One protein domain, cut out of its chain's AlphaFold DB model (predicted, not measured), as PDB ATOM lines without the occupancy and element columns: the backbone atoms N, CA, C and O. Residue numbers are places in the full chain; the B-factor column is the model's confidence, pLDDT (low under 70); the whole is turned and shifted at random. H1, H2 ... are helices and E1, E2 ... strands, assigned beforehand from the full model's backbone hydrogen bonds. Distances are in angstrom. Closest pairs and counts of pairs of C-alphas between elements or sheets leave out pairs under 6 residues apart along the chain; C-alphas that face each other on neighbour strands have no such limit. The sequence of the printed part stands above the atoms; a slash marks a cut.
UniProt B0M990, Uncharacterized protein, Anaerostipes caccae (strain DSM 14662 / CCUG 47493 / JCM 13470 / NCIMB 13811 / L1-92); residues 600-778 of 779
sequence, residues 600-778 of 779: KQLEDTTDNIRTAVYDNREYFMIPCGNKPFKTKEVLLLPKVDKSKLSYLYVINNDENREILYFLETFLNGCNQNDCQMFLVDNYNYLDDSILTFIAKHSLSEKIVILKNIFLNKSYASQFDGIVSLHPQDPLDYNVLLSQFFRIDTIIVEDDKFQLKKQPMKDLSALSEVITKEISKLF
ATOM      1  N   LYS A 600      10.831 151.524 -31.703       79.56
ATOM      2  CA  LYS A 600       9.748 151.055 -32.577       79.56
ATOM      3  C   LYS A 600       9.259 152.135 -33.545       79.56
ATOM      4  O   LYS A 600       8.939 151.812 -34.680       79.56
ATOM      5  N   GLN A 601       9.185 153.393 -33.110       79.94
ATOM      6  CA  GLN A 601       8.781 154.512 -33.966       79.94
ATOM      7  C   GLN A 601       9.792 154.776 -35.077       79.94
ATOM      8  O   GLN A 601       9.414 155.008 -36.223       79.94
ATOM      9  N   LEU A 602      11.077 154.746 -34.734       83.94
ATOM     10  CA  LEU A 602      12.159 155.026 -35.672       83.94
ATOM     11  C   LEU A 602      12.393 153.881 -36.662       83.94
ATOM     12  O   LEU A 602      12.801 154.120 -37.796       83.94
ATOM     13  N   GLU A 603      12.114 152.652 -36.234       77.62
ATOM     14  CA  GLU A 603      12.244 151.433 -37.032       77.62
ATOM     15  C   GLU A 603      10.969 151.085 -37.817       77.62
ATOM     16  O   GLU A 603      10.979 150.137 -38.601       77.62
ATOM     17  N   ASP A 604       9.870 151.832 -37.644       72.31
ATOM     18  CA  ASP A 604       8.619 151.583 -38.360       72.31
ATOM     19  C   ASP A 604       8.785 151.843 -39.867       72.31
ATOM     20  O   ASP A 604       8.800 152.984 -40.339       72.31
ATOM     21  N   THR A 605       8.885 150.759 -40.637       65.81
ATOM     22  CA  THR A 605       8.968 150.775 -42.104       65.81
ATOM     23  C   THR A 605       7.596 150.716 -42.779       65.81
ATOM     24  O   THR A 605       7.505 150.364 -43.956       65.81
ATOM     25  N   THR A 606       6.499 150.956 -42.052       66.00
ATOM     26  CA  THR A 606       5.154 150.890 -42.633       66.00
ATOM     27  C   THR A 606       4.934 152.052 -43.607       66.00
ATOM     28  O   THR A 606       4.526 153.150 -43.228       66.00
ATOM     29  N   ASP A 607       5.144 151.786 -44.897       61.62
ATOM     30  CA  ASP A 607       5.015 152.775 -45.984       61.62
ATOM     31  C   ASP A 607       3.554 153.075 -46.391       61.62
ATOM     32  O   ASP A 607       3.271 154.015 -47.135       61.62
ATOM     33  N   ASN A 608       2.586 152.304 -45.889       63.72
ATOM     34  CA  ASN A 608       1.192 152.378 -46.332       63.72
ATOM     35  C   ASN A 608       0.355 153.348 -45.486       63.72
ATOM     36  O   ASN A 608      -0.372 152.923 -44.582       63.72
ATOM     37  N   ILE A 609       0.389 154.644 -45.814       72.62
ATOM     38  CA  ILE A 609      -0.588 155.601 -45.275       72.62
ATOM     39  C   ILE A 609      -1.917 155.420 -46.008       72.62
ATOM     40  O   ILE A 609      -2.000 155.577 -47.226       72.62
ATOM     41  N   ARG A 610      -2.977 155.101 -45.267       81.81
ATOM     42  CA  ARG A 610      -4.339 155.079 -45.815       81.81
ATOM     43  C   ARG A 610      -4.931 156.480 -45.754       81.81
ATOM     44  O   ARG A 610      -4.559 157.263 -44.887       81.81
ATOM     45  N   THR A 611      -5.867 156.795 -46.641       86.62
ATOM     46  CA  THR A 611      -6.621 158.051 -46.577       86.62
ATOM     47  C   THR A 611      -8.090 157.791 -46.270       86.62
ATOM     48  O   THR A 611      -8.625 156.723 -46.571       86.62
ATOM     49  N   ALA A 612      -8.736 158.766 -45.637       89.56
ATOM     50  CA  ALA A 612     -10.178 158.799 -45.417       89.56
ATOM     51  C   ALA A 612     -10.723 160.178 -45.763       89.56
ATOM     52  O   ALA A 612     -10.011 161.177 -45.677       89.56
ATOM     53  N   VAL A 613     -12.005 160.231 -46.106       90.25
ATOM     54  CA  VAL A 613     -12.732 161.485 -46.293       90.25
ATOM     55  C   VAL A 613     -13.663 161.686 -45.105       90.25
ATOM     56  O   VAL A 613     -14.460 160.806 -44.785       90.25
ATOM     57  N   TYR A 614     -13.563 162.842 -44.457       89.50
ATOM     58  CA  TYR A 614     -14.444 163.268 -43.373       89.50
ATOM     59  C   TYR A 614     -14.817 164.735 -43.589       89.50
ATOM     60  O   TYR A 614     -13.955 165.542 -43.920       89.50
ATOM     61  N   ASP A 615     -16.100 165.075 -43.467       90.56
ATOM     62  CA  ASP A 615     -16.605 166.435 -43.726       90.56
ATOM     63  C   ASP A 615     -16.095 167.038 -45.058       90.56
ATOM     64  O   ASP A 615     -15.563 168.145 -45.124       90.56
ATOM     65  N   ASN A 616     -16.175 166.246 -46.137       88.62
ATOM     66  CA  ASN A 616     -15.708 166.591 -47.490       88.62
ATOM     67  C   ASN A 616     -14.219 166.974 -47.605       88.62
ATOM     68  O   ASN A 616     -13.805 167.546 -48.615       88.62
ATOM     69  N   ARG A 617     -13.399 166.641 -46.606       87.25
ATOM     70  CA  ARG A 617     -11.946 166.835 -46.623       87.25
ATOM     71  C   ARG A 617     -11.235 165.498 -46.526       87.25
ATOM     72  O   ARG A 617     -11.691 164.587 -45.838       87.25
ATOM     73  N   GLU A 618     -10.120 165.378 -47.234       89.88
ATOM     74  CA  GLU A 618      -9.300 164.172 -47.220       89.88
ATOM     75  C   GLU A 618      -8.234 164.258 -46.120       89.88
ATOM     76  O   GLU A 618      -7.531 165.258 -45.989       89.88
ATOM     77  N   TYR A 619      -8.100 163.182 -45.354       90.81
ATOM     78  CA  TYR A 619      -7.179 163.034 -44.233       90.81
ATOM     79  C   TYR A 619      -6.331 161.784 -44.423       90.81
ATOM     80  O   TYR A 619      -6.745 160.825 -45.080       90.81
ATOM     81  N   PHE A 620      -5.162 161.765 -43.800       87.12
ATOM     82  CA  PHE A 620      -4.421 160.536 -43.576       87.12
ATOM     83  C   PHE A 620      -4.992 159.797 -42.368       87.12
ATOM     84  O   PHE A 620      -5.332 160.406 -41.360       87.12
ATOM     85  N   MET A 621      -5.098 158.479 -42.464       81.50
ATOM     86  CA  MET A 621      -5.499 157.612 -41.368       81.50
ATOM     87  C   MET A 621      -4.254 156.983 -40.767       81.50
ATOM     88  O   MET A 621      -3.541 156.243 -41.452       81.50
ATOM     89  N   ILE A 622      -4.039 157.218 -39.479       72.19
ATOM     90  CA  ILE A 622      -3.021 156.508 -38.709       72.19
ATOM     91  C   ILE A 622      -3.739 155.745 -37.592       72.19
ATOM     92  O   ILE A 622      -4.670 156.291 -36.994       72.19
ATOM     93  N   PRO A 623      -3.381 154.479 -37.311       63.81
ATOM     94  CA  PRO A 623      -3.854 153.809 -36.104       63.81
ATOM     95  C   PRO A 623      -3.599 154.698 -34.883       63.81
ATOM     96  O   PRO A 623      -2.582 155.390 -34.846       63.81
ATOM     97  N   CYS A 624      -4.477 154.686 -33.879       59.38
ATOM     98  CA  CYS A 624      -4.164 155.297 -32.587       59.38
ATOM     99  C   CYS A 624      -2.954 154.580 -31.955       59.38
ATOM    100  O   CYS A 624      -3.109 153.645 -31.177       59.38
ATOM    101  N   GLY A 625      -1.739 154.989 -32.318       54.53
ATOM    102  CA  GLY A 625      -0.512 154.600 -31.640       54.53
ATOM    103  C   GLY A 625      -0.363 155.449 -30.383       54.53
ATOM    104  O   GLY A 625      -0.463 156.668 -30.477       54.53
ATOM    105  N   ASN A 626      -0.133 154.793 -29.242       48.47
ATOM    106  CA  ASN A 626       0.108 155.336 -27.888       48.47
ATOM    107  C   ASN A 626      -1.061 155.285 -26.892       48.47
ATOM    108  O   ASN A 626      -0.913 155.776 -25.771       48.47
ATOM    109  N   LYS A 627      -2.193 154.650 -27.218       45.47
ATOM    110  CA  LYS A 627      -3.068 154.139 -26.152       45.47
ATOM    111  C   LYS A 627      -2.650 152.694 -25.850       45.47
ATOM    112  O   LYS A 627      -2.709 151.888 -26.774       45.47
ATOM    113  N   PRO A 628      -2.347 152.332 -24.589       41.69
ATOM    114  CA  PRO A 628      -2.145 150.931 -24.188       41.69
ATOM    115  C   PRO A 628      -3.404 150.056 -24.382       41.69
ATOM    116  O   PRO A 628      -3.392 148.852 -24.140       41.69
ATOM    117  N   PHE A 629      -4.506 150.644 -24.856       39.72
ATOM    118  CA  PHE A 629      -5.778 149.989 -25.105       39.72
ATOM    119  C   PHE A 629      -5.900 149.576 -26.575       39.72
ATOM    120  O   PHE A 629      -5.739 150.395 -27.478       39.72
ATOM    121  N   LYS A 630      -6.285 148.315 -26.815       40.50
ATOM    122  CA  LYS A 630      -6.667 147.746 -28.123       40.50
ATOM    123  C   LYS A 630      -7.935 148.392 -28.708       40.50
ATOM    124  O   LYS A 630      -8.915 147.699 -28.991       40.50
ATOM    125  N   THR A 631      -7.979 149.705 -28.891       42.38
ATOM    126  CA  THR A 631      -9.073 150.329 -29.634       42.38
ATOM    127  C   THR A 631      -8.760 150.248 -31.128       42.38
ATOM    128  O   THR A 631      -7.657 150.544 -31.573       42.38
ATOM    129  N   LYS A 632      -9.741 149.839 -31.945       55.09
ATOM    130  CA  LYS A 632      -9.676 149.924 -33.422       55.09
ATOM    131  C   LYS A 632      -9.808 151.380 -33.914       55.09
ATOM    132  O   LYS A 632     -10.298 151.619 -35.015       55.09
ATOM    133  N   GLU A 633      -9.461 152.344 -33.066       65.94
ATOM    134  CA  GLU A 633      -9.566 153.769 -33.347       65.94
ATOM    135  C   GLU A 633      -8.440 154.189 -34.295       65.94
ATOM    136  O   GLU A 633      -7.311 153.695 -34.232       65.94
ATOM    137  N   VAL A 634      -8.768 155.115 -35.187       72.56
ATOM    138  CA  VAL A 634      -7.835 155.728 -36.129       72.56
ATOM    139  C   VAL A 634      -7.875 157.234 -35.921       72.56
ATOM    140  O   VAL A 634      -8.951 157.817 -35.777       72.56
ATOM    141  N   LEU A 635      -6.704 157.861 -35.901       78.88
ATOM    142  CA  LEU A 635      -6.557 159.308 -35.930       78.88
ATOM    143  C   LEU A 635      -6.585 159.771 -37.384       78.88
ATOM    144  O   LEU A 635      -5.859 159.247 -38.233       78.88
ATOM    145  N   LEU A 636      -7.439 160.756 -37.659       85.94
ATOM    146  CA  LEU A 636      -7.464 161.461 -38.934       85.94
ATOM    147  C   LEU A 636      -6.497 162.637 -38.854       85.94
ATOM    148  O   LEU A 636      -6.744 163.601 -38.132       85.94
ATOM    149  N   LEU A 637      -5.390 162.542 -39.582       87.06
ATOM    150  CA  LEU A 637      -4.385 163.589 -39.653       87.06
ATOM    151  C   LEU A 637      -4.596 164.448 -40.899       87.06
ATOM    152  O   LEU A 637      -4.803 163.903 -41.988       87.06
ATOM    153  N   PRO A 638      -4.540 165.781 -40.775       89.19
ATOM    154  CA  PRO A 638      -4.670 166.664 -41.921       89.19
ATOM    155  C   PRO A 638      -3.570 166.383 -42.947       89.19
ATOM    156  O   PRO A 638      -2.412 166.117 -42.597       89.19
ATOM    157  N   LYS A 639      -3.945 166.429 -44.230       88.69
ATOM    158  CA  LYS A 639      -2.982 166.371 -45.327       88.69
ATOM    159  C   LYS A 639      -2.132 167.637 -45.347       88.69
ATOM    160  O   LYS A 639      -2.629 168.734 -45.107       88.69
ATOM    161  N   VAL A 640      -0.858 167.459 -45.673       89.62
ATOM    162  CA  VAL A 640       0.080 168.566 -45.849       89.62
ATOM    163  C   VAL A 640      -0.225 169.268 -47.170       89.62
ATOM    164  O   VAL A 640      -0.208 168.632 -48.226       89.62
ATOM    165  N   ASP A 641      -0.523 170.565 -47.111       87.19
ATOM    166  CA  ASP A 641      -0.680 171.411 -48.298       87.19
ATOM    167  C   ASP A 641       0.663 171.573 -49.027       87.19
ATOM    168  O   ASP A 641       1.553 172.286 -48.573       87.19
ATOM    169  N   LYS A 642       0.793 170.903 -50.175       87.44
ATOM    170  CA  LYS A 642       2.010 170.904 -51.000       87.44
ATOM    171  C   LYS A 642       2.248 172.214 -51.758       87.44
ATOM    172  O   LYS A 642       3.277 172.336 -52.412       87.44
ATOM    173  N   SER A 643       1.316 173.168 -51.714       87.94
ATOM    174  CA  SER A 643       1.522 174.501 -52.297       87.94
ATOM    175  C   SER A 643       2.334 175.437 -51.394       87.94
ATOM    176  O   SER A 643       2.765 176.493 -51.853       87.94
ATOM    177  N   LYS A 644       2.583 175.034 -50.140       88.56
ATOM    178  CA  LYS A 644       3.278 175.818 -49.114       88.56
ATOM    179  C   LYS A 644       4.464 175.056 -48.548       88.56
ATOM    180  O   LYS A 644       4.444 173.827 -48.484       88.56
ATOM    181  N   LEU A 645       5.449 175.795 -48.041       89.31
ATOM    182  CA  LEU A 645       6.533 175.195 -47.264       89.31
ATOM    183  C   LEU A 645       6.000 174.724 -45.911       89.31
ATOM    184  O   LEU A 645       5.453 175.504 -45.134       89.31
ATOM    185  N   SER A 646       6.146 173.437 -45.642       91.94
ATOM    186  CA  SER A 646       5.465 172.738 -44.564       91.94
ATOM    187  C   SER A 646       6.467 172.117 -43.616       91.94
ATOM    188  O   SER A 646       7.156 171.164 -43.970       91.94
ATOM    189  N   TYR A 647       6.516 172.622 -42.391       93.19
ATOM    190  CA  TYR A 647       7.492 172.181 -41.402       93.19
ATOM    191  C   TYR A 647       6.827 171.441 -40.248       93.19
ATOM    192  O   TYR A 647       5.695 171.744 -39.871       93.19
ATOM    193  N   LEU A 648       7.549 170.476 -39.688       95.25
ATOM    194  CA  LEU A 648       7.120 169.685 -38.538       95.25
ATOM    195  C   LEU A 648       8.009 169.998 -37.335       95.25
ATOM    196  O   LEU A 648       9.231 169.989 -37.462       95.25
ATOM    197  N   TYR A 649       7.417 170.222 -36.166       94.50
ATOM    198  CA  TYR A 649       8.144 170.343 -34.904       94.50
ATOM    199  C   TYR A 649       7.465 169.493 -33.834       94.50
ATOM    200  O   TYR A 649       6.279 169.678 -33.550       94.50
ATOM    201  N   VAL A 650       8.206 168.558 -33.239       92.88
ATOM    202  CA  VAL A 650       7.734 167.801 -32.076       92.88
ATOM    203  C   VAL A 650       8.187 168.513 -30.820       92.88
ATOM    204  O   VAL A 650       9.383 168.703 -30.607       92.88
ATOM    205  N   ILE A 651       7.230 168.887 -29.978       90.62
ATOM    206  CA  ILE A 651       7.525 169.576 -28.729       90.62
ATOM    207  C   ILE A 651       8.058 168.551 -27.726       90.62
ATOM    208  O   ILE A 651       7.328 167.681 -27.254       90.62
ATOM    209  N   ASN A 652       9.346 168.664 -27.417       85.75
ATOM    210  CA  ASN A 652      10.109 167.791 -26.522       85.75
ATOM    211  C   ASN A 652      10.740 168.559 -25.344       85.75
ATOM    212  O   ASN A 652      11.627 168.040 -24.669       85.75
ATOM    213  N   ASN A 653      10.301 169.794 -25.102       82.25
ATOM    214  CA  ASN A 653      10.714 170.615 -23.971       82.25
ATOM    215  C   ASN A 653       9.504 171.401 -23.446       82.25
ATOM    216  O   ASN A 653       8.723 171.931 -24.234       82.25
ATOM    217  N   ASP A 654       9.354 171.483 -22.127       78.44
ATOM    218  CA  ASP A 654       8.286 172.217 -21.435       78.44
ATOM    219  C   ASP A 654       8.664 173.681 -21.141       78.44
ATOM    220  O   ASP A 654       7.973 174.385 -20.402       78.44
ATOM    221  N   GLU A 655       9.767 174.170 -21.716       82.19
ATOM    222  CA  GLU A 655      10.208 175.548 -21.555       82.19
ATOM    223  C   GLU A 655       9.443 176.524 -22.465       82.19
ATOM    224  O   GLU A 655       9.787 176.755 -23.626       82.19
ATOM    225  N   ASN A 656       8.444 177.201 -21.890       83.38
ATOM    226  CA  ASN A 656       7.635 178.194 -22.604       83.38
ATOM    227  C   ASN A 656       8.452 179.284 -23.308       83.38
ATOM    228  O   ASN A 656       8.067 179.726 -24.386       83.38
ATOM    229  N   ARG A 657       9.555 179.757 -22.705       83.62
ATOM    230  CA  ARG A 657      10.366 180.844 -23.287       83.62
ATOM    231  C   ARG A 657      10.964 180.435 -24.626       83.62
ATOM    232  O   ARG A 657      10.969 181.233 -25.555       83.62
ATOM    233  N   GLU A 658      11.429 179.197 -24.714       85.94
ATOM    234  CA  GLU A 658      12.027 178.656 -25.924       85.94
ATOM    235  C   GLU A 658      10.973 178.454 -27.020       85.94
ATOM    236  O   GLU A 658      11.180 178.875 -28.158       85.94
ATOM    237  N   ILE A 659       9.799 177.914 -26.669       88.62
ATOM    238  CA  ILE A 659       8.683 177.759 -27.616       88.62
ATOM    239  C   ILE A 659       8.200 179.127 -28.119       88.62
ATOM    240  O   ILE A 659       7.975 179.296 -29.315       88.62
ATOM    241  N   LEU A 660       8.054 180.118 -27.235       89.44
ATOM    242  CA  LEU A 660       7.640 181.472 -27.617       89.44
ATOM    243  C   LEU A 660       8.670 182.147 -28.527       89.44
ATOM    244  O   LEU A 660       8.281 182.720 -29.541       89.44
ATOM    245  N   TYR A 661       9.962 182.031 -28.211       87.88
ATOM    246  CA  TYR A 661      11.045 182.533 -29.060       87.88
ATOM    247  C   TYR A 661      11.024 181.880 -30.450       87.88
ATOM    248  O   TYR A 661      11.118 182.557 -31.476       87.88
ATOM    249  N   PHE A 662      10.817 180.563 -30.503       89.69
ATOM    250  CA  PHE A 662      10.639 179.844 -31.760       89.69
ATOM    251  C   PHE A 662       9.425 180.353 -32.552       89.69
ATOM    252  O   PHE A 662       9.538 180.590 -33.754       89.69
ATOM    253  N   LEU A 663       8.274 180.560 -31.904       90.19
ATOM    254  CA  LEU A 663       7.065 181.063 -32.563       90.19
ATOM    255  C   LEU A 663       7.216 182.505 -33.061       90.19
ATOM    256  O   LEU A 663       6.698 182.835 -34.128       90.19
ATOM    257  N   GLU A 664       7.930 183.353 -32.324       88.38
ATOM    258  CA  GLU A 664       8.290 184.704 -32.762       88.38
ATOM    259  C   GLU A 664       9.198 184.654 -33.995       88.38
ATOM    260  O   GLU A 664       8.941 185.323 -34.998       88.38
ATOM    261  N   THR A 665      10.193 183.768 -33.979       86.38
ATOM    262  CA  THR A 665      11.052 183.542 -35.141       86.38
ATOM    263  C   THR A 665      10.234 183.032 -36.332       86.38
ATOM    264  O   THR A 665      10.409 183.497 -37.460       86.38
ATOM    265  N   PHE A 666       9.300 182.101 -36.104       88.25
ATOM    266  CA  PHE A 666       8.403 181.554 -37.131       88.25
ATOM    267  C   PHE A 666       7.507 182.624 -37.748       88.25
ATOM    268  O   PHE A 666       7.360 182.671 -38.971       88.25
ATOM    269  N   LEU A 667       6.965 183.524 -36.927       86.62
ATOM    270  CA  LEU A 667       6.202 184.678 -37.392       86.62
ATOM    271  C   LEU A 667       7.037 185.545 -38.345       86.62
ATOM    272  O   LEU A 667       6.567 185.893 -39.429       86.62
ATOM    273  N   ASN A 668       8.287 185.839 -37.976       79.94
ATOM    274  CA  ASN A 668       9.202 186.624 -38.804       79.94
ATOM    275  C   ASN A 668       9.534 185.913 -40.127       79.94
ATOM    276  O   ASN A 668       9.481 186.532 -41.193       79.94
ATOM    277  N   GLY A 669       9.797 184.603 -40.081       77.06
ATOM    278  CA  GLY A 669      10.076 183.782 -41.262       77.06
ATOM    279  C   GLY A 669       8.888 183.663 -42.226       77.06
ATOM    280  O   GLY A 669       9.058 183.791 -43.439       77.06
ATOM    281  N   CYS A 670       7.667 183.495 -41.712       71.88
ATOM    282  CA  CYS A 670       6.459 183.396 -42.543       71.88
ATOM    283  C   CYS A 670       5.942 184.724 -43.095       71.88
ATOM    284  O   CYS A 670       5.018 184.718 -43.911       71.88
ATOM    285  N   ASN A 671       6.507 185.860 -42.687       69.12
ATOM    286  CA  ASN A 671       6.299 187.123 -43.393       69.12
ATOM    287  C   ASN A 671       7.126 187.199 -44.690       69.12
ATOM    288  O   ASN A 671       6.850 188.046 -45.536       69.12
ATOM    289  N   GLN A 672       8.119 186.314 -44.862       64.62
ATOM    290  CA  GLN A 672       9.004 186.271 -46.030       64.62
ATOM    291  C   GLN A 672       8.645 185.151 -47.024       64.62
ATOM    292  O   GLN A 672       8.934 185.296 -48.208       64.62
ATOM    293  N   ASN A 673       7.992 184.069 -46.574       67.50
ATOM    294  CA  ASN A 673       7.584 182.909 -47.386       67.50
ATOM    295  C   ASN A 673       6.172 182.415 -47.000       67.50
ATOM    296  O   ASN A 673       5.778 182.539 -45.840       67.50
ATOM    297  N   ASP A 674       5.423 181.803 -47.931       83.25
ATOM    298  CA  ASP A 674       4.152 181.127 -47.601       83.25
ATOM    299  C   ASP A 674       4.442 179.765 -46.945       83.25
ATOM    300  O   ASP A 674       4.707 178.765 -47.621       83.25
ATOM    301  N   CYS A 675       4.483 179.761 -45.609       87.31
ATOM    302  CA  CYS A 675       4.769 178.586 -44.794       87.31
ATOM    303  C   CYS A 675       3.644 178.202 -43.836       87.31
ATOM    304  O   CYS A 675       2.889 179.043 -43.344       87.31
ATOM    305  N   GLN A 676       3.599 176.906 -43.530       90.75
ATOM    306  CA  GLN A 676       2.773 176.305 -42.492       90.75
ATOM    307  C   GLN A 676       3.620 175.457 -41.533       90.75
ATOM    308  O   GLN A 676       4.625 174.859 -41.925       90.75
ATOM    309  N   MET A 677       3.201 175.397 -40.271       92.69
ATOM    310  CA  MET A 677       3.873 174.664 -39.199       92.69
ATOM    311  C   MET A 677       2.932 173.654 -38.567       92.69
ATOM    312  O   MET A 677       1.793 173.974 -38.237       92.69
ATOM    313  N   PHE A 678       3.436 172.450 -38.337       94.81
ATOM    314  CA  PHE A 678       2.734 171.396 -37.631       94.81
ATOM    315  C   PHE A 678       3.429 171.168 -36.293       94.81
ATOM    316  O   PHE A 678       4.559 170.683 -36.247       94.81
ATOM    317  N   LEU A 679       2.754 171.541 -35.207       94.38
ATOM    318  CA  LEU A 679       3.244 171.366 -33.843       94.38
ATOM    319  C   LEU A 679       2.678 170.073 -33.273       94.38
ATOM    320  O   LEU A 679       1.469 169.973 -33.070       94.38
ATOM    321  N   VAL A 680       3.539 169.096 -33.002       92.12
ATOM    322  CA  VAL A 680       3.146 167.849 -32.343       92.12
ATOM    323  C   VAL A 680       3.367 167.990 -30.846       92.12
ATOM    324  O   VAL A 680       4.489 167.907 -30.353       92.12
ATOM    325  N   ASP A 681       2.270 168.206 -30.133       89.38
ATOM    326  CA  ASP A 681       2.214 168.347 -28.686       89.38
ATOM    327  C   ASP A 681       1.698 167.049 -28.055       89.38
ATOM    328  O   ASP A 681       0.533 166.921 -27.664       89.38
ATOM    329  N   ASN A 682       2.571 166.043 -28.008       82.19
ATOM    330  CA  ASN A 682       2.233 164.751 -27.418       82.19
ATOM    331  C   ASN A 682       2.147 164.799 -25.891       82.19
ATOM    332  O   ASN A 682       1.476 163.946 -25.327       82.19
ATOM    333  N   TYR A 683       2.767 165.793 -25.250       77.75
ATOM    334  CA  TYR A 683       2.931 165.873 -23.796       77.75
ATOM    335  C   TYR A 683       2.104 166.989 -23.136       77.75
ATOM    336  O   TYR A 683       2.185 167.191 -21.927       77.75
ATOM    337  N   ASN A 684       1.263 167.685 -23.910       81.31
ATOM    338  CA  ASN A 684       0.466 168.837 -23.475       81.31
ATOM    339  C   ASN A 684       1.309 169.981 -22.880       81.31
ATOM    340  O   ASN A 684       0.950 170.559 -21.854       81.31
ATOM    341  N   TYR A 685       2.423 170.312 -23.528       84.69
ATOM    342  CA  TYR A 685       3.294 171.425 -23.144       84.69
ATOM    343  C   TYR A 685       2.804 172.783 -23.659       84.69
ATOM    344  O   TYR A 685       3.236 173.815 -23.149       84.69
ATOM    345  N   LEU A 686       1.872 172.820 -24.620       88.31
ATOM    346  CA  LEU A 686       1.256 174.072 -25.061       88.31
ATOM    347  C   LEU A 686       0.256 174.585 -24.020       88.31
ATOM    348  O   LEU A 686      -0.868 174.085 -23.924       88.31
ATOM    349  N   ASP A 687       0.658 175.602 -23.264       85.38
ATOM    350  CA  ASP A 687      -0.201 176.269 -22.289       85.38
ATOM    351  C   ASP A 687      -0.953 177.485 -22.864       85.38
ATOM    352  O   ASP A 687      -0.767 177.894 -24.015       85.38
ATOM    353  N   ASP A 688      -1.808 178.090 -22.036       87.50
ATOM    354  CA  ASP A 688      -2.630 179.241 -22.421       87.50
ATOM    355  C   ASP A 688      -1.801 180.438 -22.903       87.50
ATOM    356  O   ASP A 688      -2.271 181.208 -23.743       87.50
ATOM    357  N   SER A 689      -0.570 180.611 -22.408       89.00
ATOM    358  CA  SER A 689       0.292 181.720 -22.824       89.00
ATOM    359  C   SER A 689       0.744 181.550 -24.274       89.00
ATOM    360  O   SER A 689       0.656 182.495 -25.064       89.00
ATOM    361  N   ILE A 690       1.120 180.328 -24.655       91.12
ATOM    362  CA  ILE A 690       1.534 179.984 -26.015       91.12
ATOM    363  C   ILE A 690       0.331 180.029 -26.963       91.12
ATOM    364  O   ILE A 690       0.401 180.634 -28.034       91.12
ATOM    365  N   LEU A 691      -0.810 179.464 -26.557       91.75
ATOM    366  CA  LEU A 691      -2.041 179.501 -27.354       91.75
ATOM    367  C   LEU A 691      -2.537 180.941 -27.573       91.75
ATOM    368  O   LEU A 691      -2.928 181.304 -28.686       91.75
ATOM    369  N   THR A 692      -2.455 181.791 -26.544       92.94
ATOM    370  CA  THR A 692      -2.778 183.222 -26.651       92.94
ATOM    371  C   THR A 692      -1.815 183.937 -27.594       92.94
ATOM    372  O   THR A 692      -2.253 184.776 -28.381       92.94
ATOM    373  N   PHE A 693      -0.521 183.607 -27.563       93.44
ATOM    374  CA  PHE A 693       0.458 184.167 -28.493       93.44
ATOM    375  C   PHE A 693       0.102 183.838 -29.950       93.44
ATOM    376  O   PHE A 693       0.066 184.748 -30.780       93.44
ATOM    377  N   ILE A 694      -0.221 182.571 -30.241       91.75
ATOM    378  CA  ILE A 694      -0.628 182.107 -31.579       91.75
ATOM    379  C   ILE A 694      -1.864 182.875 -32.063       91.75
ATOM    380  O   ILE A 694      -1.879 183.378 -33.188       91.75
ATOM    381  N   ALA A 695      -2.882 183.008 -31.208       90.62
ATOM    382  CA  ALA A 695      -4.114 183.718 -31.545       90.62
ATOM    383  C   ALA A 695      -3.881 185.223 -31.763       90.62
ATOM    384  O   ALA A 695      -4.350 185.793 -32.749       90.62
ATOM    385  N   LYS A 696      -3.122 185.872 -30.869       92.06
ATOM    386  CA  LYS A 696      -2.863 187.320 -30.902       92.06
ATOM    387  C   LYS A 696      -2.081 187.755 -32.142       92.06
ATOM    388  O   LYS A 696      -2.294 188.864 -32.621       92.06
ATOM    389  N   HIS A 697      -1.202 186.897 -32.658       89.12
ATOM    390  CA  HIS A 697      -0.388 187.179 -33.844       89.12
ATOM    391  C   HIS A 697      -0.968 186.579 -35.134       89.12
ATOM    392  O   HIS A 697      -0.256 186.466 -36.127       89.12
ATOM    393  N   SER A 698      -2.251 186.186 -35.133       84.88
ATOM    394  CA  SER A 698      -2.950 185.637 -36.309       84.88
ATOM    395  C   SER A 698      -2.252 184.423 -36.945       84.88
ATOM    396  O   SER A 698      -2.391 184.169 -38.139       84.88
ATOM    397  N   LEU A 699      -1.521 183.636 -36.149       86.38
ATOM    398  CA  LEU A 699      -0.828 182.429 -36.611       86.38
ATOM    399  C   LEU A 699      -1.755 181.207 -36.702       86.38
ATOM    400  O   LEU A 699      -1.348 180.173 -37.225       86.38
ATOM    401  N   SER A 700      -3.001 181.312 -36.234       84.31
ATOM    402  CA  SER A 700      -3.969 180.206 -36.196       84.31
ATOM    403  C   SER A 700      -4.273 179.578 -37.561       84.31
ATOM    404  O   SER A 700      -4.650 178.415 -37.614       84.31
ATOM    405  N   GLU A 701      -4.100 180.316 -38.662       84.50
ATOM    406  CA  GLU A 701      -4.283 179.789 -40.025       84.50
ATOM    407  C   GLU A 701      -3.013 179.139 -40.602       84.50
ATOM    408  O   GLU A 701      -3.084 178.424 -41.600       84.50
ATOM    409  N   LYS A 702      -1.849 179.380 -39.982       89.19
ATOM    410  CA  LYS A 702      -0.540 178.856 -40.406       89.19
ATOM    411  C   LYS A 702      -0.037 177.712 -39.524       89.19
ATOM    412  O   LYS A 702       0.875 176.999 -39.931       89.19
ATOM    413  N   ILE A 703      -0.596 177.544 -38.327       92.69
ATOM    414  CA  ILE A 703      -0.177 176.532 -37.355       92.69
ATOM    415  C   ILE A 703      -1.262 175.471 -37.193       92.69
ATOM    416  O   ILE A 703      -2.386 175.764 -36.791       92.69
ATOM    417  N   VAL A 704      -0.889 174.216 -37.427       92.31
ATOM    418  CA  VAL A 704      -1.701 173.037 -37.134       92.31
ATOM    419  C   VAL A 704      -1.163 172.386 -35.865       92.31
ATOM    420  O   VAL A 704      -0.024 171.926 -35.830       92.31
ATOM    421  N   ILE A 705      -1.983 172.337 -34.815       92.56
ATOM    422  CA  ILE A 705      -1.630 171.640 -33.574       92.56
ATOM    423  C   ILE A 705      -2.140 170.207 -33.653       92.56
ATOM    424  O   ILE A 705      -3.318 169.944 -33.898       92.56
ATOM    425  N   LEU A 706      -1.225 169.288 -33.413       89.38
ATOM    426  CA  LEU A 706      -1.399 167.857 -33.470       89.38
ATOM    427  C   LEU A 706      -1.143 167.275 -32.075       89.38
ATOM    428  O   LEU A 706      -0.164 167.637 -31.431       89.38
ATOM    429  N   LYS A 707      -2.008 166.376 -31.593       84.62
ATOM    430  CA  LYS A 707      -1.895 165.783 -30.249       84.62
ATOM    431  C   LYS A 707      -2.005 164.268 -30.288       84.62
ATOM    432  O   LYS A 707      -2.812 163.735 -31.047       84.62
ATOM    433  N   ASN A 708      -1.254 163.603 -29.411       75.50
ATOM    434  CA  ASN A 708      -1.259 162.148 -29.228       75.50
ATOM    435  C   ASN A 708      -1.008 161.373 -30.532       75.50
ATOM    436  O   ASN A 708      -1.752 160.453 -30.872       75.50
ATOM    437  N   ILE A 709       0.025 161.764 -31.279       78.75
ATOM    438  CA  ILE A 709       0.380 161.156 -32.562       78.75
ATOM    439  C   ILE A 709       1.658 160.341 -32.435       78.75
ATOM    440  O   ILE A 709       2.703 160.840 -32.017       78.75
ATOM    441  N   PHE A 710       1.586 159.104 -32.914       75.44
ATOM    442  CA  PHE A 710       2.754 158.298 -33.230       75.44
ATOM    443  C   PHE A 710       3.241 158.633 -34.647       75.44
ATOM    444  O   PHE A 710       2.678 158.164 -35.638       75.44
ATOM    445  N   LEU A 711       4.241 159.511 -34.754       81.56
ATOM    446  CA  LEU A 711       4.791 159.928 -36.046       81.56
ATOM    447  C   LEU A 711       5.625 158.801 -36.654       81.56
ATOM    448  O   LEU A 711       6.671 158.466 -36.106       81.56
ATOM    449  N   ASN A 712       5.211 158.277 -37.806       81.00
ATOM    450  CA  ASN A 712       6.032 157.374 -38.609       81.00
ATOM    451  C   ASN A 712       6.698 158.109 -39.780       81.00
ATOM    452  O   ASN A 712       6.327 159.234 -40.138       81.00
ATOM    453  N   LYS A 713       7.666 157.435 -40.405       85.75
ATOM    454  CA  LYS A 713       8.425 157.966 -41.539       85.75
ATOM    455  C   LYS A 713       7.525 158.423 -42.686       85.75
ATOM    456  O   LYS A 713       7.767 159.468 -43.282       85.75
ATOM    457  N   SER A 714       6.475 157.665 -42.980       85.00
ATOM    458  CA  SER A 714       5.581 157.917 -44.109       85.00
ATOM    459  C   SER A 714       4.872 159.264 -43.981       85.00
ATOM    460  O   SER A 714       4.900 160.061 -44.920       85.00
ATOM    461  N   TYR A 715       4.284 159.562 -42.819       87.00
ATOM    462  CA  TYR A 715       3.647 160.861 -42.595       87.00
ATOM    463  C   TYR A 715       4.679 161.984 -42.458       87.00
ATOM    464  O   TYR A 715       4.507 163.039 -43.063       87.00
ATOM    465  N   ALA A 716       5.790 161.745 -41.753       89.62
ATOM    466  CA  ALA A 716       6.857 162.734 -41.606       89.62
ATOM    467  C   ALA A 716       7.481 163.138 -42.961       89.62
ATOM    468  O   ALA A 716       7.803 164.301 -43.177       89.62
ATOM    469  N   SER A 717       7.581 162.212 -43.921       89.62
ATOM    470  CA  SER A 717       8.102 162.490 -45.270       89.62
ATOM    471  C   SER A 717       7.209 163.414 -46.109       89.62
ATOM    472  O   SER A 717       7.587 163.828 -47.202       89.62
ATOM    473  N   GLN A 718       6.009 163.745 -45.619       90.19
ATOM    474  CA  GLN A 718       5.138 164.720 -46.265       90.19
ATOM    475  C   GLN A 718       5.570 166.169 -46.010       90.19
ATOM    476  O   GLN A 718       5.072 167.051 -46.709       90.19
ATOM    477  N   PHE A 719       6.460 166.413 -45.051       93.44
ATOM    478  CA  PHE A 719       6.939 167.741 -44.679       93.44
ATOM    479  C   PHE A 719       8.258 168.071 -45.385       93.44
ATOM    480  O   PHE A 719       9.051 167.179 -45.682       93.44
ATOM    481  N   ASP A 720       8.500 169.357 -45.632       92.38
ATOM    482  CA  ASP A 720       9.719 169.861 -46.278       92.38
ATOM    483  C   ASP A 720      10.933 169.836 -45.337       92.38
ATOM    484  O   ASP A 720      12.074 169.859 -45.789       92.38
ATOM    485  N   GLY A 721      10.703 169.756 -44.025       93.25
ATOM    486  CA  GLY A 721      11.753 169.548 -43.036       93.25
ATOM    487  C   GLY A 721      11.220 169.421 -41.611       93.25
ATOM    488  O   GLY A 721      10.081 169.800 -41.316       93.25
ATOM    489  N   ILE A 722      12.063 168.894 -40.722       95.19
ATOM    490  CA  ILE A 722      11.786 168.792 -39.283       95.19
ATOM    491  C   ILE A 722      12.597 169.857 -38.550       95.19
ATOM    492  O   ILE A 722      13.818 169.916 -38.689       95.19
ATOM    493  N   VAL A 723      11.933 170.702 -37.773       93.62
ATOM    494  CA  VAL A 723      12.571 171.776 -37.010       93.62
ATOM    495  C   VAL A 723      13.269 171.219 -35.783       93.62
ATOM    496  O   VAL A 723      12.673 170.455 -35.035       93.62
ATOM    497  N   SER A 724      14.504 171.649 -35.541       91.62
ATOM    498  CA  SER A 724      15.182 171.458 -34.259       91.62
ATOM    499  C   SER A 724      15.668 172.802 -33.726       91.62
ATOM    500  O   SER A 724      16.274 173.587 -34.458       91.62
ATOM    501  N   LEU A 725      15.415 173.055 -32.440       88.88
ATOM    502  CA  LEU A 725      15.917 174.235 -31.728       88.88
ATOM    503  C   LEU A 725      17.344 174.021 -31.198       88.88
ATOM    504  O   LEU A 725      18.061 174.976 -30.899       88.88
ATOM    505  N   HIS A 726      17.792 172.766 -31.153       88.12
ATOM    506  CA  HIS A 726      19.120 172.366 -30.701       88.12
ATOM    507  C   HIS A 726      19.794 171.439 -31.723       88.12
ATOM    508  O   HIS A 726      20.167 170.314 -31.397       88.12
ATOM    509  N   PRO A 727      20.024 171.895 -32.968       87.56
ATOM    510  CA  PRO A 727      20.495 171.030 -34.054       87.56
ATOM    511  C   PRO A 727      21.903 170.450 -33.845       87.56
ATOM    512  O   PRO A 727      22.321 169.572 -34.599       87.56
ATOM    513  N   GLN A 728      22.651 170.965 -32.865       87.38
ATOM    514  CA  GLN A 728      23.978 170.477 -32.488       87.38
ATOM    515  C   GLN A 728      23.928 169.366 -31.433       87.38
ATOM    516  O   GLN A 728      24.913 168.643 -31.283       87.38
ATOM    517  N   ASP A 729      22.810 169.226 -30.713       87.69
ATOM    518  CA  ASP A 729      22.621 168.157 -29.738       87.69
ATOM    519  C   ASP A 729      22.234 166.863 -30.476       87.69
ATOM    520  O   ASP A 729      21.161 166.783 -31.078       87.69
ATOM    521  N   PRO A 730      23.091 165.825 -30.468       83.62
ATOM    522  CA  PRO A 730      22.776 164.561 -31.120       83.62
ATOM    523  C   PRO A 730      21.631 163.789 -30.447       83.62
ATOM    524  O   PRO A 730      21.151 162.835 -31.057       83.62
ATOM    525  N   LEU A 731      21.229 164.153 -29.223       88.81
ATOM    526  CA  LEU A 731      20.118 163.546 -28.486       88.81
ATOM    527  C   LEU A 731      18.817 164.356 -28.592       88.81
ATOM    528  O   LEU A 731      17.802 163.925 -28.042       88.81
ATOM    529  N   ASP A 732      18.812 165.488 -29.308       90.44
ATOM    530  CA  ASP A 732      17.579 166.232 -29.560       90.44
ATOM    531  C   ASP A 732      16.571 165.366 -30.332       90.44
ATOM    532  O   ASP A 732      16.886 164.757 -31.358       90.44
ATOM    533  N   TYR A 733      15.327 165.339 -29.854       92.12
ATOM    534  CA  TYR A 733      14.269 164.480 -30.386       92.12
ATOM    535  C   TYR A 733      14.053 164.706 -31.888       92.12
ATOM    536  O   TYR A 733      13.889 163.757 -32.658       92.12
ATOM    537  N   ASN A 734      14.071 165.969 -32.320       93.12
ATOM    538  CA  ASN A 734      13.804 166.339 -33.703       93.12
ATOM    539  C   ASN A 734      15.007 166.054 -34.618       93.12
ATOM    540  O   ASN A 734      14.812 165.619 -35.756       93.12
ATOM    541  N   VAL A 735      16.241 166.204 -34.116       92.00
ATOM    542  CA  VAL A 735      17.457 165.725 -34.801       92.00
ATOM    543  C   VAL A 735      17.398 164.212 -35.005       92.00
ATOM    544  O   VAL A 735      17.637 163.732 -36.114       92.00
ATOM    545  N   LEU A 736      17.027 163.455 -33.969       92.38
ATOM    546  CA  LEU A 736      16.887 162.002 -34.062       92.38
ATOM    547  C   LEU A 736      15.843 161.608 -35.115       92.38
ATOM    548  O   LEU A 736      16.152 160.824 -36.013       92.38
ATOM    549  N   LEU A 737      14.643 162.195 -35.081       92.31
ATOM    550  CA  LEU A 737      13.626 161.944 -36.109       92.31
ATOM    551  C   LEU A 737      14.140 162.248 -37.520       92.31
ATOM    552  O   LEU A 737      13.974 161.430 -38.424       92.31
ATOM    553  N   SER A 738      14.785 163.400 -37.710       92.56
ATOM    554  CA  SER A 738      15.337 163.832 -38.998       92.56
ATOM    555  C   SER A 738      16.354 162.824 -39.550       92.56
ATOM    556  O   SER A 738      16.245 162.410 -40.708       92.56
ATOM    557  N   GLN A 739      17.284 162.351 -38.714       91.44
ATOM    558  CA  GLN A 739      18.319 161.382 -39.097       91.44
ATOM    559  C   GLN A 739      17.733 160.007 -39.454       91.44
ATOM    560  O   GLN A 739      18.054 159.445 -40.504       91.44
ATOM    561  N   PHE A 740      16.837 159.469 -38.621       90.75
ATOM    562  CA  PHE A 740      16.242 158.146 -38.845       90.75
ATOM    563  C   PHE A 740      15.248 158.137 -40.015       90.75
ATOM    564  O   PHE A 740      15.262 157.219 -40.841       90.75
ATOM    565  N   PHE A 741      14.422 159.178 -40.151       90.25
ATOM    566  CA  PHE A 741      13.472 159.291 -41.261       90.25
ATOM    567  C   PHE A 741      14.105 159.794 -42.560       90.25
ATOM    568  O   PHE A 741      13.493 159.645 -43.619       90.25
ATOM    569  N   ARG A 742      15.349 160.289 -42.506       89.44
ATOM    570  CA  ARG A 742      16.092 160.878 -43.632       89.44
ATOM    571  C   ARG A 742      15.378 162.091 -44.230       89.44
ATOM    572  O   ARG A 742      15.258 162.210 -45.448       89.44
ATOM    573  N   ILE A 743      14.898 162.963 -43.354       91.06
ATOM    574  CA  ILE A 743      14.242 164.229 -43.692       91.06
ATOM    575  C   ILE A 743      15.184 165.352 -43.277       91.06
ATOM    576  O   ILE A 743      15.844 165.235 -42.249       91.06
ATOM    577  N   ASP A 744      15.271 166.422 -44.058       91.88
ATOM    578  CA  ASP A 744      16.172 167.533 -43.759       91.88
ATOM    579  C   ASP A 744      15.792 168.243 -42.445       91.88
ATOM    580  O   ASP A 744      14.615 168.363 -42.086       91.88
ATOM    581  N   THR A 745      16.805 168.711 -41.712       92.44
ATOM    582  CA  THR A 745      16.610 169.458 -40.466       92.44
ATOM    583  C   THR A 745      16.450 170.943 -40.786       92.44
ATOM    584  O   THR A 745      17.281 171.539 -41.474       92.44
ATOM    585  N   ILE A 746      15.409 171.572 -40.258       91.00
ATOM    586  CA  ILE A 746      15.264 173.025 -40.274       91.00
ATOM    587  C   ILE A 746      15.966 173.581 -39.047       91.00
ATOM    588  O   ILE A 746      15.645 173.207 -37.918       91.00
ATOM    589  N   ILE A 747      16.911 174.484 -39.282       88.12
ATOM    590  CA  ILE A 747      17.604 175.216 -38.229       88.12
ATOM    591  C   ILE A 747      17.018 176.618 -38.094       88.12
ATOM    592  O   ILE A 747      16.581 177.229 -39.077       88.12
ATOM    593  N   VAL A 748      17.031 177.113 -36.863       81.06
ATOM    594  CA  VAL A 748      16.592 178.458 -36.502       81.06
ATOM    595  C   VAL A 748      17.839 179.241 -36.070       81.06
ATOM    596  O   VAL A 748      18.285 179.116 -34.935       81.06
ATOM    597  N   GLU A 749      18.446 179.989 -36.998       74.19
ATOM    598  CA  GLU A 749      19.650 180.818 -36.773       74.19
ATOM    599  C   GLU A 749      19.368 182.267 -37.220       74.19
ATOM    600  O   GLU A 749      18.763 182.468 -38.275       74.19
ATOM    601  N   ASP A 750      19.803 183.271 -36.446       67.38
ATOM    602  CA  ASP A 750      19.668 184.714 -36.748       67.38
ATOM    603  C   ASP A 750      18.263 185.139 -37.234       67.38
ATOM    604  O   ASP A 750      18.121 185.808 -38.263       67.38
ATOM    605  N   ASP A 751      17.214 184.702 -36.531       68.38
ATOM    606  CA  ASP A 751      15.801 184.938 -36.869       68.38
ATOM    607  C   ASP A 751      15.356 184.407 -38.254       68.38
ATOM    608  O   ASP A 751      14.350 184.856 -38.813       68.38
ATOM    609  N   LYS A 752      16.086 183.445 -38.841       72.12
ATOM    610  CA  LYS A 752      15.789 182.867 -40.163       72.12
ATOM    611  C   LYS A 752      15.554 181.362 -40.113       72.12
ATOM    612  O   LYS A 752      16.285 180.611 -39.473       72.12
ATOM    613  N   PHE A 753      14.574 180.923 -40.902       77.69
ATOM    614  CA  PHE A 753      14.323 179.514 -41.197       77.69
ATOM    615  C   PHE A 753      15.224 179.083 -42.344       77.69
ATOM    616  O   PHE A 753      15.030 179.519 -43.481       77.69
ATOM    617  N   GLN A 754      16.203 178.232 -42.051       82.00
ATOM    618  CA  GLN A 754      17.072 177.665 -43.075       82.00
ATOM    619  C   GLN A 754      16.921 176.148 -43.110       82.00
ATOM    620  O   GLN A 754      17.104 175.458 -42.106       82.00
ATOM    621  N   LEU A 755      16.608 175.625 -44.294       83.31
ATOM    622  CA  LEU A 755      16.642 174.195 -44.561       83.31
ATOM    623  C   LEU A 755      18.102 173.760 -44.675       83.31
ATOM    624  O   LEU A 755      18.807 174.165 -45.603       83.31
ATOM    625  N   LYS A 756      18.562 172.941 -43.728       85.06
ATOM    626  CA  LYS A 756      19.932 172.442 -43.709       85.06
ATOM    627  C   LYS A 756      19.938 170.928 -43.800       85.06
ATOM    628  O   LYS A 756      19.413 170.213 -42.950       85.06
ATOM    629  N   LYS A 757      20.650 170.428 -44.804       81.31
ATOM    630  CA  LYS A 757      20.947 169.006 -44.896       81.31
ATOM    631  C   LYS A 757      21.990 168.646 -43.843       81.31
ATOM    632  O   LYS A 757      23.170 168.969 -43.998       81.31
ATOM    633  N   GLN A 758      21.566 167.999 -42.760       80.12
ATOM    634  CA  GLN A 758      22.518 167.399 -41.836       80.12
ATOM    635  C   GLN A 758      23.200 166.195 -42.510       80.12
ATOM    636  O   GLN A 758      22.541 165.443 -43.236       80.12
ATOM    637  N   PRO A 759      24.514 165.988 -42.300       82.00
ATOM    638  CA  PRO A 759      25.168 164.776 -42.765       82.00
ATOM    639  C   PRO A 759      24.482 163.570 -42.126       82.00
ATOM    640  O   PRO A 759      24.307 163.531 -40.907       82.00
ATOM    641  N   MET A 760      24.097 162.599 -42.954       82.69
ATOM    642  CA  MET A 760      23.501 161.357 -42.472       82.69
ATOM    643  C   MET A 760      24.558 160.587 -41.687       82.69
ATOM    644  O   MET A 760      25.607 160.234 -42.235       82.69
ATOM    645  N   LYS A 761      24.289 160.349 -40.405       83.50
ATOM    646  CA  LYS A 761      25.117 159.465 -39.584       83.50
ATOM    647  C   LYS A 761      24.800 158.011 -39.915       83.50
ATOM    648  O   LYS A 761      23.693 157.678 -40.339       83.50
ATOM    649  N   ASP A 762      25.776 157.136 -39.696       86.50
ATOM    650  CA  ASP A 762      25.494 155.706 -39.669       86.50
ATOM    651  C   ASP A 762      24.507 155.411 -38.528       86.50
ATOM    652  O   ASP A 762      24.757 155.769 -37.376       86.50
ATOM    653  N   LEU A 763      23.362 154.807 -38.856       87.25
ATOM    654  CA  LEU A 763      22.269 154.608 -37.898       87.25
ATOM    655  C   LEU A 763      22.641 153.602 -36.804       87.25
ATOM    656  O   LEU A 763      22.155 153.725 -35.678       87.25
ATOM    657  N   SER A 764      23.523 152.643 -37.112       86.81
ATOM    658  CA  SER A 764      24.040 151.699 -36.120       86.81
ATOM    659  C   SER A 764      24.929 152.430 -35.115       86.81
ATOM    660  O   SER A 764      24.692 152.337 -33.912       86.81
ATOM    661  N   ALA A 765      25.880 153.233 -35.598       87.19
ATOM    662  CA  ALA A 765      26.727 154.063 -34.745       87.19
ATOM    663  C   ALA A 765      25.921 155.089 -33.926       87.19
ATOM    664  O   ALA A 765      26.209 155.304 -32.750       87.19
ATOM    665  N   LEU A 766      24.891 155.715 -34.511       88.81
ATOM    666  CA  LEU A 766      24.016 156.646 -33.788       88.81
ATOM    667  C   LEU A 766      23.248 155.932 -32.669       88.81
ATOM    668  O   LEU A 766      23.212 156.430 -31.545       88.81
ATOM    669  N   SER A 767      22.687 154.756 -32.959       89.62
ATOM    670  CA  SER A 767      21.994 153.940 -31.957       89.62
ATOM    671  C   SER A 767      22.912 153.553 -30.801       89.62
ATOM    672  O   SER A 767      22.510 153.647 -29.645       89.62
ATOM    673  N   GLU A 768      24.158 153.178 -31.101       90.81
ATOM    674  CA  GLU A 768      25.172 152.851 -30.095       90.81
ATOM    675  C   GLU A 768      25.510 154.060 -29.206       90.81
ATOM    676  O   GLU A 768      25.579 153.922 -27.983       90.81
ATOM    677  N   VAL A 769      25.652 155.257 -29.790       90.56
ATOM    678  CA  VAL A 769      25.901 156.499 -29.036       90.56
ATOM    679  C   VAL A 769      24.741 156.824 -28.097       90.56
ATOM    680  O   VAL A 769      24.985 157.065 -26.917       90.56
ATOM    681  N   ILE A 770      23.494 156.794 -28.582       92.19
ATOM    682  CA  ILE A 770      22.312 157.055 -27.742       92.19
ATOM    683  C   ILE A 770      22.279 156.052 -26.592       92.19
ATOM    684  O   ILE A 770      22.160 156.431 -25.428       92.19
ATOM    685  N   THR A 771      22.445 154.768 -26.910       93.62
ATOM    686  CA  THR A 771      22.406 153.705 -25.914       93.62
ATOM    687  C   THR A 771      23.488 153.863 -24.848       93.62
ATOM    688  O   THR A 771      23.210 153.691 -23.658       93.62
ATOM    689  N   LYS A 772      24.697 154.266 -25.240       93.81
ATOM    690  CA  LYS A 772      25.797 154.535 -24.315       93.81
ATOM    691  C   LYS A 772      25.528 155.740 -23.412       93.81
ATOM    692  O   LYS A 772      25.728 155.631 -22.204       93.81
ATOM    693  N   GLU A 773      25.078 156.866 -23.967       92.81
ATOM    694  CA  GLU A 773      24.827 158.085 -23.186       92.81
ATOM    695  C   GLU A 773      23.654 157.906 -22.211       92.81
ATOM    696  O   GLU A 773      23.775 158.269 -21.044       92.81
ATOM    697  N   ILE A 774      22.564 157.253 -22.629       93.06
ATOM    698  CA  ILE A 774      21.428 156.969 -21.737       93.06
ATOM    699  C   ILE A 774      21.810 155.998 -20.627       93.06
ATOM    700  O   ILE A 774      21.477 156.226 -19.467       93.06
ATOM    701  N   SER A 775      22.560 154.947 -20.950       94.75
ATOM    702  CA  SER A 775      23.043 153.996 -19.944       94.75
ATOM    703  C   SER A 775      23.939 154.669 -18.903       94.75
ATOM    704  O   SER A 775      23.854 154.352 -17.720       94.75
ATOM    705  N   LYS A 776      24.760 155.639 -19.324       93.62
ATOM    706  CA  LYS A 776      25.656 156.396 -18.445       93.62
ATOM    707  C   LYS A 776      24.913 157.267 -17.427       93.62
ATOM    708  O   LYS A 776      25.448 157.469 -16.348       93.62
ATOM    709  N   LEU A 777      23.704 157.748 -17.731       90.94
ATOM    710  CA  LEU A 777      22.903 158.537 -16.779       90.94
ATOM    711  C   LEU A 777      22.469 157.729 -15.546       90.94
ATOM    712  O   LEU A 777      22.170 158.308 -14.504       90.94
ATOM    713  N   PHE A 778      22.418 156.399 -15.657       91.12
ATOM    714  CA  PHE A 778      21.935 155.517 -14.593       91.12
ATOM    715  C   PHE A 778      23.045 154.725 -13.887       91.12
ATOM    716  O   PHE A 778      22.762 154.011 -12.923       91.12
TER     717      PHE A 778
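This is residues 600 to 778 of the 779 residues of an uncharacterized protein of Anaerostipes caccae (strain DSM 14662 / CCUG 47493 / JCM 13470 / NCIMB 13811 / L1-92) (UniProt B0M990). A six-stranded sheet, curled like part of a barrel, curls round helix H1 on one face and has H4 packed on its other face, with H2 side by side with H1. A small twisted sheet, E1 E2 E3, is set off from this body, and the last helix, H5, lies beyond H4, far from the small sheet. The printed part has 179 residues, with named elements in the order E1 E2 E3 E4 H1 E5 H2 E6 H3 E7 H4 E8 E9 H5, class mixed. The large sheet, order E6 E5 E4 E7 E8 E9, is mixed; the small one is antiparallel. The whole is compact, radius of gyration of the C-alphas 16.7 A, spans 44 by 44 by 30 A.

E1, residues 610 to 614, E2, 617 to 623, and E3, 634 to 638, form a meander, each strand the antiparallel neighbour and hairpin partner of the one before; N 612 and O 619 are 2.9 A apart, N 620 and O 637 2.8 A. E4, residues 645 to 650, H1, 656 to 670, and E5, 675 to 680, form a strand-helix-strand unit, two parallel neighbour strands with a helix between. E5, H2, 688 to 696, and E6, 703 to 706, form another, and E7, 721 to 724, H4, 733 to 741, and E8, 745 to 749, a third. E6, H3, residues 713 to 716, and E7 form a split unit, with E5 and E4 between its strands. These four crossovers are right-handed. Within hydrogen-bond range are N 704 and O 677, N 678 and O 647, N 723 and O 648, and N 746 and O 722, each 2.8 A. E8 and E9, residues 752 to 756, are a hairpin, N 747 to O 754 3.0 A. H1 and H4 are on opposite faces, making three layers. H1 touches H2 at a shallow tilt of 16 degrees, the same way, closest C-alphas Leu 660 and Ile 690, 6.5 A. H4 lies over E7, height over the sheet 8.5 A. H5, residues 763 to 777, is close to H4 but not clearly touching, closest C-alphas Phe 740 and Leu 763, 7.1 A. In H1, H2, H4 and H5 every O i to N i+4 pair is within hydrogen-bond range; H3 is too short for one.

E1 begins at C-alpha 610 (-4.339, 155.079, -45.815). E2 is 18.6 A long, H1 20.6 A and H5 21.5 A. H5 ends at C-alpha 777 (22.903, 158.537, -16.779).

The C-alphas farthest apart, Asn 616 and Lys 776, are 51.6 A apart. The printed part has no cut and no long link. Residues 605 to 608, 623 to 633, 671 to 673 and 750 to 751 have pLDDT under 70.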